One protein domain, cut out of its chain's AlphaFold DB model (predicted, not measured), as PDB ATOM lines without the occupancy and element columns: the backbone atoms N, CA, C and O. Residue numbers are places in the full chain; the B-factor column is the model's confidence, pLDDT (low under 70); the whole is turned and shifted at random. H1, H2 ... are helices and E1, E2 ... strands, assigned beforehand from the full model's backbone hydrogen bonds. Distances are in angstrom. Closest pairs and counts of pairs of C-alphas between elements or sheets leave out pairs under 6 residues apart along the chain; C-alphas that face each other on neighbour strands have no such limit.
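AT A GLANCE: This is residues 50 to 157 of the 230 residues of an uncharacterized protein of Candidatus Saccharibacteria bacterium (UniProt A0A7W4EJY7). Two small sheets, E3 E2 E5 E6 and E4 E1 E7, lie face to face as a sandwich, and one long helix, H2, covers the outside of the three-stranded sheet; the short H1 makes a corner with H2 near its beginning. The printed part has 108 residues, with seven named strands followed by two named helices, class mixed. The four-stranded sheet is antiparallel, the other mixed. The whole is compact, with a radius of gyration of the C-alphas of 14.6 A, and flat, spanning 45 by 34 by 17 A.

HOW THE PARTS SIT: E1, residues 50 to 56, is the inner strand between antiparallel E4, residues 77 to 82, with N 51 and O 80 at 2.8 A, and parallel E7, residues 112 to 116, with N 54 and O 113 at 2.9 A. In the strongly twisted other sheet, E2, residues 61 to 65, and E3, residues 71 to 75, form a hairpin, with N 64 and O 72 at 2.9 A. E5, residues 85 to 92, is antiparallel to E2, with N 63 and O 90 at 2.8 A, and forms a hairpin with E6, residues 99 to 105, with N 87 and O 103 at 2.8 A. The facing parts of the sandwich are 9.1 A apart, centre to centre. H1, residues 122 to 130, is close to but not clearly touching H2, residues 132 to 156, about perpendicular at 73 degrees; their closest C-alphas, Ala 128 and Tyr 135, are 7.8 A apart. H2 makes two layers with the sheet E4 E1 E7, a helix on one face, at a height over the sheet of 8.4 A. It lies over E1 and E7, slantwise to E7 at 36 degrees on the local plane; the closest C-alphas of H2 and E7, Ser 142 and Tyr 114, are 5.9 A apart. In H1 and H2 every O i to N i+4 pair is within hydrogen-bond range.

IN THESE COORDINATES: E1 begins at C-alpha 50 (83.500, 81.054, 100.948) and is 19.8 A long; E5 is 22.5 A. H2, 36.1 A, ends at C-alpha 156 (79.724, 76.328, 81.564).

THE WHOLE: The C-alphas farthest apart, Pro 122 and Gln 156, are 45.8 A apart. The printed part has no cut and no long link. Residues 67 to 71 and 107 to 110 have pLDDT under 70.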
ATOM      1  N   PRO A  50      84.308  81.597  99.867       85.31
ATOM      2  CA  PRO A  50      83.500  81.054 100.948       85.31
ATOM      3  C   PRO A  50      83.151  79.587 100.673       85.31
ATOM      4  O   PRO A  50      82.473  79.266  99.697       85.31
ATOM      5  N   PHE A  51      83.569  78.711 101.577       87.12
ATOM      6  CA  PHE A  51      83.241  77.296 101.611       87.12
ATOM      7  C   PHE A  51      82.345  77.016 102.817       87.12
ATOM      8  O   PHE A  51      82.789  77.065 103.968       87.12
ATOM      9  N   LYS A  52      81.060  76.779 102.556       90.19
ATOM     10  CA  LYS A  52      80.067  76.470 103.585       90.19
ATOM     11  C   LYS A  52      80.071  74.982 103.882       90.19
ATOM     12  O   LYS A  52      80.274  74.156 102.997       90.19
ATOM     13  N   ILE A  53      79.786  74.634 105.126       90.62
ATOM     14  CA  ILE A  53      79.656  73.245 105.554       90.62
ATOM     15  C   ILE A  53      78.382  73.115 106.374       90.62
ATOM     16  O   ILE A  53      78.085  73.971 107.210       90.62
ATOM     17  N   ALA A  54      77.631  72.052 106.109       92.44
ATOM     18  CA  ALA A  54      76.451  71.664 106.859       92.44
ATOM     19  C   ALA A  54      76.570  70.183 107.226       92.44
ATOM     20  O   ALA A  54      76.432  69.309 106.369       92.44
ATOM     21  N   VAL A  55      76.835  69.910 108.501       94.62
ATOM     22  CA  VAL A  55      76.955  68.557 109.038       94.62
ATOM     23  C   VAL A  55      75.753  68.226 109.908       94.62
ATOM     24  O   VAL A  55      75.401  68.971 110.824       94.62
ATOM     25  N   VAL A  56      75.165  67.059 109.663       94.12
ATOM     26  CA  VAL A  56      74.262  66.403 110.605       94.12
ATOM     27  C   VAL A  56      74.975  65.163 111.126       94.12
ATOM     28  O   VAL A  56      75.449  64.352 110.330       94.12
ATOM     29  N   PRO A  57      75.080  64.992 112.449       91.44
ATOM     30  CA  PRO A  57      74.489  65.799 113.522       91.44
ATOM     31  C   PRO A  57      75.284  67.078 113.859       91.44
ATOM     32  O   PRO A  57      76.502  67.148 113.698       91.44
ATOM     33  N   GLY A  58      74.580  68.091 114.380       86.94
ATOM     34  CA  GLY A  58      75.067  69.468 114.566       86.94
ATOM     35  C   GLY A  58      76.135  69.703 115.646       86.94
ATOM     36  O   GLY A  58      76.440  70.850 115.953       86.94
ATOM     37  N   ASN A  59      76.736  68.668 116.219       88.56
ATOM     38  CA  ASN A  59      77.842  68.753 117.185       88.56
ATOM     39  C   ASN A  59      79.086  67.965 116.733       88.56
ATOM     40  O   ASN A  59      79.959  67.659 117.545       88.56
ATOM     41  N   ALA A  60      79.172  67.631 115.446       91.25
ATOM     42  CA  ALA A  60      80.399  67.139 114.838       91.25
ATOM     43  C   ALA A  60      81.487  68.226 114.784       91.25
ATOM     44  O   ALA A  60      81.200  69.425 114.735       91.25
ATOM     45  N   THR A  61      82.744  67.793 114.760       92.69
ATOM     46  CA  THR A  61      83.894  68.652 114.478       92.69
ATOM     47  C   THR A  61      84.305  68.484 113.024       92.69
ATOM     48  O   THR A  61      84.410  67.359 112.542       92.69
ATOM     49  N   VAL A  62      84.582  69.598 112.350       92.25
ATOM     50  CA  VAL A  62      85.104  69.603 110.986       92.25
ATOM     51  C   VAL A  62      86.557  70.068 110.990       92.25
ATOM     52  O   VAL A  62      86.884  71.115 111.547       92.25
ATOM     53  N   HIS A  63      87.421  69.305 110.335       91.56
ATOM     54  CA  HIS A  63      88.819  69.621 110.082       91.56
ATOM     55  C   HIS A  63      89.022  69.793 108.579       91.56
ATOM     56  O   HIS A  63      88.699  68.897 107.804       91.56
ATOM     57  N   ILE A  64      89.547  70.941 108.161       89.31
ATOM     58  CA  ILE A  64      89.833  71.239 106.754       89.31
ATOM     59  C   ILE A  64      91.331  71.449 106.617       89.31
ATOM     60  O   ILE A  64      91.854  72.403 107.190       89.31
ATOM     61  N   SER A  65      92.019  70.605 105.857       86.62
ATOM     62  CA  SER A  65      93.468  70.688 105.678       86.62
ATOM     63  C   SER A  65      93.867  70.762 104.208       86.62
ATOM     64  O   SER A  65      93.251  70.122 103.368       86.62
ATOM     65  N   ALA A  66      94.908  71.531 103.880       75.00
ATOM     66  CA  ALA A  66      95.484  71.581 102.523       75.00
ATOM     67  C   ALA A  66      96.559  70.489 102.297       75.00
ATOM     68  O   ALA A  66      97.332  70.545 101.347       75.00
ATOM     69  N   GLY A  67      96.668  69.535 103.228       60.84
ATOM     70  CA  GLY A  67      97.717  68.519 103.311       60.84
ATOM     71  C   GLY A  67      97.907  68.030 104.756       60.84
ATOM     72  O   GLY A  67      97.252  68.545 105.670       60.84
ATOM     73  N   PRO A  68      98.792  67.052 105.010       47.59
ATOM     74  CA  PRO A  68      99.058  66.563 106.362       47.59
ATOM     75  C   PRO A  68      99.571  67.695 107.272       47.59
ATOM     76  O   PRO A  68     100.543  68.371 106.946       47.59
ATOM     77  N   GLY A  69      98.921  67.916 108.419       47.03
ATOM     78  CA  GLY A  69      99.442  68.774 109.498       47.03
ATOM     79  C   GLY A  69      99.149  70.283 109.427       47.03
ATOM     80  O   GLY A  69      99.551  71.001 110.338       47.03
ATOM     81  N   LYS A  70      98.423  70.788 108.417       52.62
ATOM     82  CA  LYS A  70      97.923  72.181 108.388       52.62
ATOM     83  C   LYS A  70      96.419  72.197 108.158       52.62
ATOM     84  O   LYS A  70      95.989  71.907 107.045       52.62
ATOM     85  N   GLY A  71      95.620  72.547 109.168       61.81
ATOM     86  CA  GLY A  71      94.174  72.618 108.982       61.81
ATOM     87  C   GLY A  71      93.428  73.570 109.907       61.81
ATOM     88  O   GLY A  71      93.799  73.765 111.062       61.81
ATOM     89  N   ASN A  72      92.348  74.138 109.376       71.25
ATOM     90  CA  ASN A  72      91.383  74.934 110.118       71.25
ATOM     91  C   ASN A  72      90.352  74.003 110.761       71.25
ATOM     92  O   ASN A  72      89.880  73.056 110.129       71.25
ATOM     93  N   ARG A  73      89.973  74.291 112.009       81.75
ATOM     94  CA  ARG A  73      88.876  73.604 112.698       81.75
ATOM     95  C   ARG A  73      87.622  74.464 112.617       81.75
ATOM     96  O   ARG A  73      87.661  75.639 112.970       81.75
ATOM     97  N   LEU A  74      86.521  73.869 112.180       80.88
ATOM     98  CA  LEU A  74      85.208  74.498 112.172       80.88
ATOM     99  C   LEU A  74      84.210  73.696 113.020       80.88
ATOM    100  O   LEU A  74      84.349  72.475 113.163       80.88
ATOM    101  N   PRO A  75      83.179  74.366 113.563       83.50
ATOM    102  CA  PRO A  75      81.993  73.676 114.050       83.50
ATOM    103  C   PRO A  75      81.263  72.947 112.905       83.50
ATOM    104  O   PRO A  75      81.516  73.184 111.724       83.50
ATOM    105  N   SER A  76      80.324  72.073 113.270       75.56
ATOM    106  CA  SER A  76      79.445  71.289 112.376       75.56
ATOM    107  C   SER A  76      78.701  72.099 111.304       75.56
ATOM    108  O   SER A  76      78.207  71.541 110.329       75.56
ATOM    109  N   HIS A  77      78.580  73.407 111.492       85.75
ATOM    110  CA  HIS A  77      77.977  74.329 110.549       85.75
ATOM    111  C   HIS A  77      78.789  75.616 110.543       85.75
ATOM    112  O   HIS A  77      79.112  76.163 111.596       85.75
ATOM    113  N   GLY A  78      79.128  76.119 109.363       86.38
ATOM    114  CA  GLY A  78      79.940  77.323 109.273       86.38
ATOM    115  C   GLY A  78      80.406  77.623 107.864       86.38
ATOM    116  O   GLY A  78      80.095  76.904 106.916       86.38
ATOM    117  N   THR A  79      81.148  78.718 107.739       88.50
ATOM    118  CA  THR A  79      81.793  79.129 106.492       88.50
ATOM    119  C   THR A  79      83.278  79.327 106.762       88.50
ATOM    120  O   THR A  79      83.637  80.113 107.633       88.50
ATOM    121  N   ALA A  80      84.135  78.623 106.024       86.69
ATOM    122  CA  ALA A  80      85.557  78.944 105.935       86.69
ATOM    123  C   ALA A  80      85.817  79.782 104.685       86.69
ATOM    124  O   ALA A  80      85.235  79.532 103.635       86.69
ATOM    125  N   HIS A  81      86.733  80.740 104.781       86.44
ATOM    126  CA  HIS A  81      87.259  81.452 103.621       86.44
ATOM    127  C   HIS A  81      88.600  80.828 103.246       86.44
ATOM    128  O   HIS A  81      89.559  80.915 104.012       86.44
ATOM    129  N   LEU A  82      88.641  80.139 102.106       83.69
ATOM    130  CA  LEU A  82      89.783  79.329 101.678       83.69
ATOM    131  C   LEU A  82      90.317  79.835 100.343       83.69
ATOM    132  O   LEU A  82      89.545  80.210  99.462       83.69
ATOM    133  N   THR A  83      91.633  79.845 100.177       82.88
ATOM    134  CA  THR A  83      92.250  80.111  98.873       82.88
ATOM    135  C   THR A  83      91.911  79.002  97.873       82.88
ATOM    136  O   THR A  83      91.608  77.886  98.297       82.88
ATOM    137  N   PRO A  84      91.977  79.252  96.553       81.12
ATOM    138  CA  PRO A  84      91.908  78.181  95.573       81.12
ATOM    139  C   PRO A  84      92.922  77.081  95.852       81.12
ATOM    140  O   PRO A  84      94.079  77.367  96.155       81.12
ATOM    141  N   GLY A  85      92.491  75.832  95.737       77.62
ATOM    142  CA  GLY A  85      93.347  74.687  96.012       77.62
ATOM    143  C   GLY A  85      92.567  73.435  96.372       77.62
ATOM    144  O   GLY A  85      91.336  73.427  96.406       77.62
ATOM    145  N   GLU A  86      93.307  72.369  96.637       80.75
ATOM    146  CA  GLU A  86      92.767  71.082  97.061       80.75
ATOM    147  C   GLU A  86      92.851  70.965  98.583       80.75
ATOM    148  O   GLU A  86      93.866  71.297  99.197       80.75
ATOM    149  N   TYR A  87      91.766  70.503  99.195       85.19
ATOM    150  CA  TYR A  87      91.648  70.351 100.636       85.19
ATOM    151  C   TYR A  87      91.074  68.982 100.977       85.19
ATOM    152  O   TYR A  87      90.232  68.448 100.266       85.19
ATOM    153  N   THR A  88      91.486  68.426 102.109       86.81
ATOM    154  CA  THR A  88      90.828  67.287 102.742       86.81
ATOM    155  C   THR A  88      89.906  67.806 103.834       86.81
ATOM    156  O   THR A  88      90.344  68.512 104.741       86.81
ATOM    157  N   VAL A  89      88.626  67.454 103.747       89.94
ATOM    158  CA  VAL A  89      87.645  67.689 104.805       89.94
ATOM    159  C   VAL A  89      87.451  66.389 105.561       89.94
ATOM    160  O   VAL A  89      87.034  65.393 104.977       89.94
ATOM    161  N   GLN A  90      87.734  66.414 106.856       92.50
ATOM    162  CA  GLN A  90      87.497  65.318 107.783       92.50
ATOM    163  C   GLN A  90      86.461  65.761 108.810       92.50
ATOM    164  O   GLN A  90      86.575  66.833 109.403       92.50
ATOM    165  N   VAL A  91      85.426  64.955 108.997       93.62
ATOM    166  CA  VAL A  91      84.323  65.249 109.908       93.62
ATOM    167  C   VAL A  91      84.200  64.113 110.901       93.62
ATOM    168  O   VAL A  91      84.060  62.952 110.519       93.62
ATOM    169  N   GLU A  92      84.238  64.463 112.182       94.00
ATOM    170  CA  GLU A  92      84.285  63.489 113.263       94.00
ATOM    171  C   GLU A  92      83.275  63.795 114.350       94.00
ATOM    172  O   GLU A  92      83.037  64.947 114.730       94.00
ATOM    173  N   ARG A  93      82.720  62.718 114.900       94.25
ATOM    174  CA  ARG A  93      81.931  62.763 116.117       94.25
ATOM    175  C   ARG A  93      81.990  61.410 116.835       94.25
ATOM    176  O   ARG A  93      81.750  60.390 116.195       94.25
ATOM    177  N   PRO A  94      82.212  61.379 118.162       94.75
ATOM    178  CA  PRO A  94      82.136  60.142 118.936       94.75
ATOM    179  C   PRO A  94      80.808  59.402 118.733       94.75
ATOM    180  O   PRO A  94      79.735  60.004 118.803       94.75
ATOM    181  N   GLY A  95      80.886  58.090 118.500       94.88
ATOM    182  CA  GLY A  95      79.722  57.236 118.238       94.88
ATOM    183  C   GLY A  95      79.216  57.259 116.792       94.88
ATOM    184  O   GLY A  95      78.231  56.583 116.503       94.88
ATOM    185  N   TYR A  96      79.874  57.989 115.890       97.06
ATOM    186  CA  TYR A  96      79.568  58.052 114.460       97.06
ATOM    187  C   TYR A  96      80.798  57.676 113.629       97.06
ATOM    188  O   TYR A  96      81.928  57.797 114.096       97.06
ATOM    189  N   SER A  97      80.574  57.263 112.384       95.06
ATOM    190  CA  SER A  97      81.646  57.008 111.423       95.06
ATOM    191  C   SER A  97      82.364  58.304 111.048       95.06
ATOM    192  O   SER A  97      81.700  59.276 110.677       95.06
ATOM    193  N   THR A  98      83.697  58.301 111.050       93.56
ATOM    194  CA  THR A  98      84.489  59.395 110.471       93.56
ATOM    195  C   THR A  98      84.214  59.508 108.976       93.56
ATOM    196  O   THR A  98      84.246  58.518 108.247       93.56
ATOM    197  N   TYR A  99      83.958  60.729 108.520       92.50
ATOM    198  CA  TYR A  99      83.813  61.052 107.107       92.50
ATOM    199  C   TYR A  99      85.054  61.798 106.626       92.50
ATOM    200  O   TYR A  99      85.532  62.703 107.309       92.50
ATOM    201  N   GLN A 100      85.554  61.449 105.442       90.88
ATOM    202  CA  GLN A 100      86.688  62.120 104.820       90.88
ATOM    203  C   GLN A 100      86.445  62.275 103.318       90.88
ATOM    204  O   GLN A 100      86.134  61.301 102.635       90.88
ATOM    205  N   GLN A 101      86.606  63.492 102.798       86.06
ATOM    206  CA  GLN A 101      86.464  63.783 101.372       86.06
ATOM    207  C   GLN A 101      87.472  64.845 100.923       86.06
ATOM    208  O   GLN A 101      87.701  65.835 101.618       86.06
ATOM    209  N   GLN A 102      88.041  64.660  99.731       84.38
ATOM    210  CA  GLN A 102      88.791  65.712  99.047       84.38
ATOM    211  C   GLN A 102      87.830  66.700  98.378       84.38
ATOM    212  O   GLN A 102      86.896  66.308  97.677       84.38
ATOM    213  N   VAL A 103      88.057  67.992  98.593       84.31
ATOM    214  CA  VAL A 103      87.281  69.087  98.012       84.31
ATOM    215  C   VAL A 103      88.213  70.064  97.316       84.31
ATOM    216  O   VAL A 103      89.318  70.339  97.776       84.31
ATOM    217  N   ILE A 104      87.745  70.607  96.201       79.12
ATOM    218  CA  ILE A 104      88.492  71.576  95.407       79.12
ATOM    219  C   ILE A 104      87.828  72.930  95.601       79.12
ATOM    220  O   ILE A 104      86.638  73.072  95.325       79.12
ATOM    221  N   ILE A 105      88.582  73.925  96.054       83.12
ATOM    222  CA  ILE A 105      88.125  75.305  96.195       83.12
ATOM    223  C   ILE A 105      88.547  76.089  94.958       83.12
ATOM    224  O   ILE A 105      89.720  76.107  94.594       83.12
ATOM    225  N   ALA A 106      87.582  76.731  94.309       74.19
ATOM    226  CA  ALA A 106      87.759  77.586  93.143       74.19
ATOM    227  C   ALA A 106      86.517  78.465  92.953       74.19
ATOM    228  O   ALA A 106      85.511  78.292  93.645       74.19
ATOM    229  N   SER A 107      86.578  79.404  92.009       67.50
ATOM    230  CA  SER A 107      85.538  80.417  91.784       67.50
ATOM    231  C   SER A 107      84.145  79.851  91.477       67.50
ATOM    232  O   SER A 107      83.143  80.499  91.782       67.50
ATOM    233  N   ASN A 108      84.071  78.633  90.940       64.50
ATOM    234  CA  ASN A 108      82.852  77.910  90.568       64.50
ATOM    235  C   ASN A 108      82.676  76.555  91.294       64.50
ATOM    236  O   ASN A 108      81.831  75.758  90.894       64.50
ATOM    237  N   SER A 109      83.428  76.292  92.369       60.34
ATOM    238  CA  SER A 109      83.307  75.067  93.181       60.34
ATOM    239  C   SER A 109      82.027  75.014  94.035       60.34
ATOM    240  O   SER A 109      81.426  76.063  94.302       60.34
ATOM    241  N   PRO A 110      81.603  73.820  94.513       62.34
ATOM    242  CA  PRO A 110      80.438  73.691  95.384       62.34
ATOM    243  C   PRO A 110      80.579  74.580  96.622       62.34
ATOM    244  O   PRO A 110      81.494  74.434  97.431       62.34
ATOM    245  N   ARG A 111      79.639  75.520  96.757       76.31
ATOM    246  CA  ARG A 111      79.638  76.524  97.830       76.31
ATOM    247  C   ARG A 111      79.295  75.934  99.188       76.31
ATOM    248  O   ARG A 111      79.573  76.586 100.189       76.31
ATOM    249  N   THR A 112      78.702  74.740  99.215       88.12
ATOM    250  CA  THR A 112      78.308  74.047 100.438       88.12
ATOM    251  C   THR A 112      78.632  72.562 100.343       88.12
ATOM    252  O   THR A 112      78.198  71.898  99.405       88.12
ATOM    253  N   LEU A 113      79.345  72.037 101.336       89.81
ATOM    254  CA  LEU A 113      79.489  70.604 101.568       89.81
ATOM    255  C   LEU A 113      78.438  70.142 102.584       89.81
ATOM    256  O   LEU A 113      78.406  70.628 103.716       89.81
ATOM    257  N   TYR A 114      77.600  69.193 102.177       92.69
ATOM    258  CA  TYR A 114      76.590  68.566 103.027       92.69
ATOM    259  C   TYR A 114      77.096  67.198 103.491       92.69
ATOM    260  O   TYR A 114      77.447  66.365 102.659       92.69
ATOM    261  N   VAL A 115      77.142  66.962 104.804       94.31
ATOM    262  CA  VAL A 115      77.677  65.717 105.381       94.31
ATOM    263  C   VAL A 115      76.704  65.142 106.403       94.31
ATOM    264  O   VAL A 115      76.433  65.760 107.430       94.31
ATOM    265  N   GLY A 116      76.185  63.946 106.134       94.56
ATOM    266  CA  GLY A 116      75.424  63.159 107.103       94.56
ATOM    267  C   GLY A 116      76.310  62.060 107.676       94.56
ATOM    268  O   GLY A 116      76.693  61.153 106.942       94.56
ATOM    269  N   LEU A 117      76.653  62.124 108.964       95.38
ATOM    270  CA  LEU A 117      77.445  61.069 109.600       95.38
ATOM    271  C   LEU A 117      76.577  59.845 109.901       95.38
ATOM    272  O   LEU A 117      75.482  59.972 110.451       95.38
ATOM    273  N   ALA A 118      77.087  58.648 109.609       94.75
ATOM    274  CA  ALA A 118      76.391  57.412 109.938       94.75
ATOM    275  C   ALA A 118      76.625  57.042 111.418       94.75
ATOM    276  O   ALA A 118      77.774  57.007 111.868       94.75
ATOM    277  N   PRO A 119      75.570  56.772 112.206       96.50
ATOM    278  CA  PRO A 119      75.723  56.372 113.601       96.50
ATOM    279  C   PRO A 119      76.302  54.953 113.717       96.50
ATOM    280  O   PRO A 119      75.890  54.046 112.998       96.50
ATOM    281  N   GLN A 120      77.219  54.748 114.664       97.12
ATOM    282  CA  GLN A 120      77.889  53.464 114.921       97.12
ATOM    283  C   GLN A 120      77.641  52.913 116.332       97.12
ATOM    284  O   GLN A 120      77.750  51.708 116.539       97.12
ATOM    285  N   SER A 121      77.275  53.758 117.303       96.94
ATOM    286  CA  SER A 121      76.887  53.312 118.647       96.94
ATOM    287  C   SER A 121      75.361  53.273 118.831       96.94
ATOM    288  O   SER A 121      74.648  54.040 118.180       96.94
ATOM    289  N   PRO A 122      74.825  52.465 119.769       97.12
ATOM    290  CA  PRO A 122      73.392  52.467 120.082       97.12
ATOM    291  C   PRO A 122      72.859  53.849 120.488       97.12
ATOM    292  O   PRO A 122      71.772  54.252 120.074       97.12
ATOM    293  N   SER A 123      73.642  54.618 121.252       95.19
ATOM    294  CA  SER A 123      73.278  55.985 121.646       95.19
ATOM    295  C   SER A 123      73.203  56.934 120.446       95.19
ATOM    296  O   SER A 123      72.257  57.719 120.347       95.19
ATOM    297  N   ALA A 124      74.145  56.826 119.506       95.38
ATOM    298  CA  ALA A 124      74.148  57.591 118.264       95.38
ATOM    299  C   ALA A 124      72.993  57.190 117.339       95.38
ATOM    300  O   ALA A 124      72.371  58.053 116.728       95.38
ATOM    301  N   GLN A 125      72.653  55.901 117.269       96.44
ATOM    302  CA  GLN A 125      71.517  55.417 116.482       96.44
ATOM    303  C   GLN A 125      70.194  55.979 117.008       96.44
ATOM    304  O   GLN A 125      69.402  56.512 116.232       96.44
ATOM    305  N   GLN A 126      69.974  55.935 118.325       96.31
ATOM    306  CA  GLN A 126      68.788  56.532 118.950       96.31
ATOM    307  C   GLN A 126      68.719  58.043 118.721       96.31
ATOM    308  O   GLN A 126      67.652  58.603 118.477       96.31
ATOM    309  N   GLU A 127      69.855  58.731 118.802       94.81
ATOM    310  CA  GLU A 127      69.916  60.159 118.519       94.81
ATOM    311  C   GLU A 127      69.603  60.470 117.051       94.81
ATOM    312  O   GLU A 127      68.809  61.369 116.780       94.81
ATOM    313  N   ALA A 128      70.166  59.714 116.107       93.94
ATOM    314  CA  ALA A 128      69.874  59.863 114.688       93.94
ATOM    315  C   ALA A 128      68.387  59.621 114.388       93.94
ATOM    316  O   ALA A 128      67.791  60.372 113.619       93.94
ATOM    317  N   GLN A 129      67.763  58.645 115.058       94.50
ATOM    318  CA  GLN A 129      66.320  58.403 114.986       94.50
ATOM    319  C   GLN A 129      65.507  59.600 115.502       94.50
ATOM    320  O   GLN A 129      64.597  60.066 114.818       94.50
ATOM    321  N   ARG A 130      65.864  60.162 116.665       94.88
ATOM    322  CA  ARG A 130      65.213  61.377 117.195       94.88
ATOM    323  C   ARG A 130      65.385  62.584 116.268       94.88
ATOM    324  O   ARG A 130      64.481  63.408 116.153       94.88
ATOM    325  N   ASN A 131      66.518  62.655 115.572       94.25
ATOM    326  CA  ASN A 131      66.879  63.750 114.678       94.25
ATOM    327  C   ASN A 131      66.595  63.450 113.195       94.25
ATOM    328  O   ASN A 131      67.109  64.164 112.334       94.25
ATOM    329  N   GLN A 132      65.753  62.459 112.864       94.00
ATOM    330  CA  GLN A 132      65.444  62.060 111.477       94.00
ATOM    331  C   GLN A 132      65.092  63.237 110.564       94.00
ATOM    332  O   GLN A 132      65.528  63.291 109.416       94.00
ATOM    333  N   ARG A 133      64.353  64.230 111.078       95.31
ATOM    334  CA  ARG A 133      64.001  65.438 110.314       95.31
ATOM    335  C   ARG A 133      65.230  66.196 109.804       95.31
ATOM    336  O   ARG A 133      65.202  66.677 108.678       95.31
ATOM    337  N   GLN A 134      66.299  66.274 110.598       94.31
ATOM    338  CA  GLN A 134      67.539  66.947 110.203       94.31
ATOM    339  C   GLN A 134      68.249  66.181 109.083       94.31
ATOM    340  O   GLN A 134      68.673  66.795 108.111       94.31
ATOM    341  N   TYR A 135      68.311  64.848 109.174       94.38
ATOM    342  CA  TYR A 135      68.880  64.008 108.113       94.38
ATOM    343  C   TYR A 135      68.084  64.127 106.811       94.38
ATOM    344  O   TYR A 135      68.663  64.342 105.751       94.38
ATOM    345  N   HIS A 136      66.750  64.078 106.881       95.19
ATOM    346  CA  HIS A 136      65.903  64.261 105.701       95.19
ATOM    347  C   HIS A 136      66.029  65.659 105.092       95.19
ATOM    348  O   HIS A 136      66.015  65.806 103.872       95.19
ATOM    349  N   GLN A 137      66.150  66.699 105.920       94.69
ATOM    350  CA  GLN A 137      66.377  68.055 105.432       94.69
ATOM    351  C   GLN A 137      67.742  68.182 104.751       94.69
ATOM    352  O   GLN A 137      67.825  68.780 103.680       94.69
ATOM    353  N   LEU A 138      68.790  67.604 105.341       93.81
ATOM    354  CA  LEU A 138      70.128  67.587 104.759       93.81
ATOM    355  C   LEU A 138      70.131  66.890 103.392       93.81
ATOM    356  O   LEU A 138      70.674  67.442 102.442       93.81
ATOM    357  N   GLU A 139      69.476  65.733 103.283       91.81
ATOM    358  CA  GLU A 139      69.364  64.977 102.031       91.81
ATOM    359  C   GLU A 139      68.702  65.810 100.925       91.81
ATOM    360  O   GLU A 139      69.214  65.907  99.811       91.81
ATOM    361  N   ARG A 140      67.597  66.493 101.248       94.88
ATOM    362  CA  ARG A 140      66.903  67.373 100.294       94.88
ATOM    363  C   ARG A 140      67.787  68.534  99.839       94.88
ATOM    364  O   ARG A 140      67.893  68.774  98.642       94.88
ATOM    365  N   LEU A 141      68.439  69.220 100.781       91.88
ATOM    366  CA  LEU A 141      69.336  70.338 100.471       91.88
ATOM    367  C   LEU A 141      70.537  69.891  99.628       91.88
ATOM    368  O   LEU A 141      70.913  70.591  98.693       91.88
ATOM    369  N   SER A 142      71.104  68.721  99.932       89.81
ATOM    370  CA  SER A 142      72.191  68.115  99.161       89.81
ATOM    371  C   SER A 142      71.749  67.802  97.730       89.81
ATOM    372  O   SER A 142      72.422  68.186  96.774       89.81
ATOM    373  N   ALA A 143      70.576  67.185  97.564       89.62
ATOM    374  CA  ALA A 143      70.027  66.862  96.252       89.62
ATOM    375  C   ALA A 143      69.740  68.117  95.411       89.62
ATOM    376  O   ALA A 143      70.041  68.142  94.216       89.62
ATOM    377  N   ASP A 144      69.178  69.165  96.015       89.62
ATOM    378  CA  ASP A 144      68.899  70.425  95.322       89.62
ATOM    379  C   ASP A 144      70.196  71.152  94.936       89.62
ATOM    380  O   ASP A 144      70.343  71.575  93.786       89.62
ATOM    381  N   ALA A 145      71.182  71.198  95.837       86.31
ATOM    382  CA  ALA A 145      72.496  71.768  95.551       86.31
ATOM    383  C   ALA A 145      73.234  71.002  94.440       86.31
ATOM    384  O   ALA A 145      73.848  71.619  93.571       86.31
ATOM    385  N   ALA A 146      73.143  69.669  94.422       83.81
ATOM    386  CA  ALA A 146      73.726  68.849  93.366       83.81
ATOM    387  C   ALA A 146      73.078  69.133  92.003       83.81
ATOM    388  O   ALA A 146      73.781  69.268  91.002       83.81
ATOM    389  N   LYS A 147      71.748  69.280  91.947       85.25
ATOM    390  CA  LYS A 147      71.040  69.657  90.710       85.25
ATOM    391  C   LYS A 147      71.467  71.035  90.214       85.25
ATOM    392  O   LYS A 147      71.734  71.188  89.024       85.25
ATOM    393  N   GLU A 148      71.541  72.022  91.106       83.88
ATOM    394  CA  GLU A 148      71.954  73.383  90.756       83.88
ATOM    395  C   GLU A 148      73.402  73.417  90.255       83.88
ATOM    396  O   GLU A 148      73.672  73.983  89.194       83.88
ATOM    397  N   PHE A 149      74.314  72.744  90.963       79.94
ATOM    398  CA  PHE A 149      75.710  72.620  90.557       79.94
ATOM    399  C   PHE A 149      75.834  71.951  89.187       79.94
ATOM    400  O   PHE A 149      76.479  72.501  88.299       79.94
ATOM    401  N   ASN A 150      75.160  70.817  88.975       78.19
ATOM    402  CA  ASN A 150      75.194  70.105  87.699       78.19
ATOM    403  C   ASN A 150      74.635  70.959  86.552       78.19
ATOM    404  O   ASN A 150      75.211  70.978  85.467       78.19
ATOM    405  N   ALA A 151      73.552  71.705  86.784       82.50
ATOM    406  CA  ALA A 151      72.977  72.598  85.781       82.50
ATOM    407  C   ALA A 151      73.912  73.769  85.439       82.50
ATOM    408  O   ALA A 151      74.072  74.107  84.265       82.50
ATOM    409  N   ALA A 152      74.547  74.386  86.441       80.00
ATOM    410  CA  ALA A 152      75.526  75.449  86.228       80.00
ATOM    411  C   ALA A 152      76.772  74.926  85.495       80.00
ATOM    412  O   ALA A 152      77.220  75.535  84.522       80.00
ATOM    413  N   TYR A 153      77.274  73.762  85.907       78.25
ATOM    414  CA  TYR A 153      78.427  73.112  85.301       78.25
ATOM    415  C   TYR A 153      78.163  72.736  83.839       78.25
ATOM    416  O   TYR A 153      78.981  73.042  82.980       78.25
ATOM    417  N   ALA A 154      76.997  72.163  83.526       79.44
ATOM    418  CA  ALA A 154      76.619  71.808  82.156       79.44
ATOM    419  C   ALA A 154      76.509  73.030  81.226       79.44
ATOM    420  O   ALA A 154      76.852  72.940  80.049       79.44
ATOM    421  N   ARG A 155      76.064  74.185  81.746       82.44
ATOM    422  CA  ARG A 155      76.043  75.449  80.986       82.44
ATOM    423  C   ARG A 155      77.447  75.974  80.709       82.44
ATOM    424  O   ARG A 155      77.692  76.499  79.630       82.44
ATOM    425  N   GLN A 156      78.347  75.854  81.684       81.94
ATOM    426  CA  GLN A 156      79.724  76.328  81.564       81.94
ATOM    427  C   GLN A 156      80.588  75.400  80.699       81.94
ATOM    428  O   GLN A 156      81.434  75.874  79.946       81.94
ATOM    429  N   TYR A 157      80.361  74.088  80.780       84.69
ATOM    430  CA  TYR A 157      81.156  73.063  80.108       84.69
ATOM    431  C   TYR A 157      80.270  72.110  79.287       84.69
ATOM    432  O   TYR A 157      80.058  70.964  79.687       84.69
TER     433      TYR A 157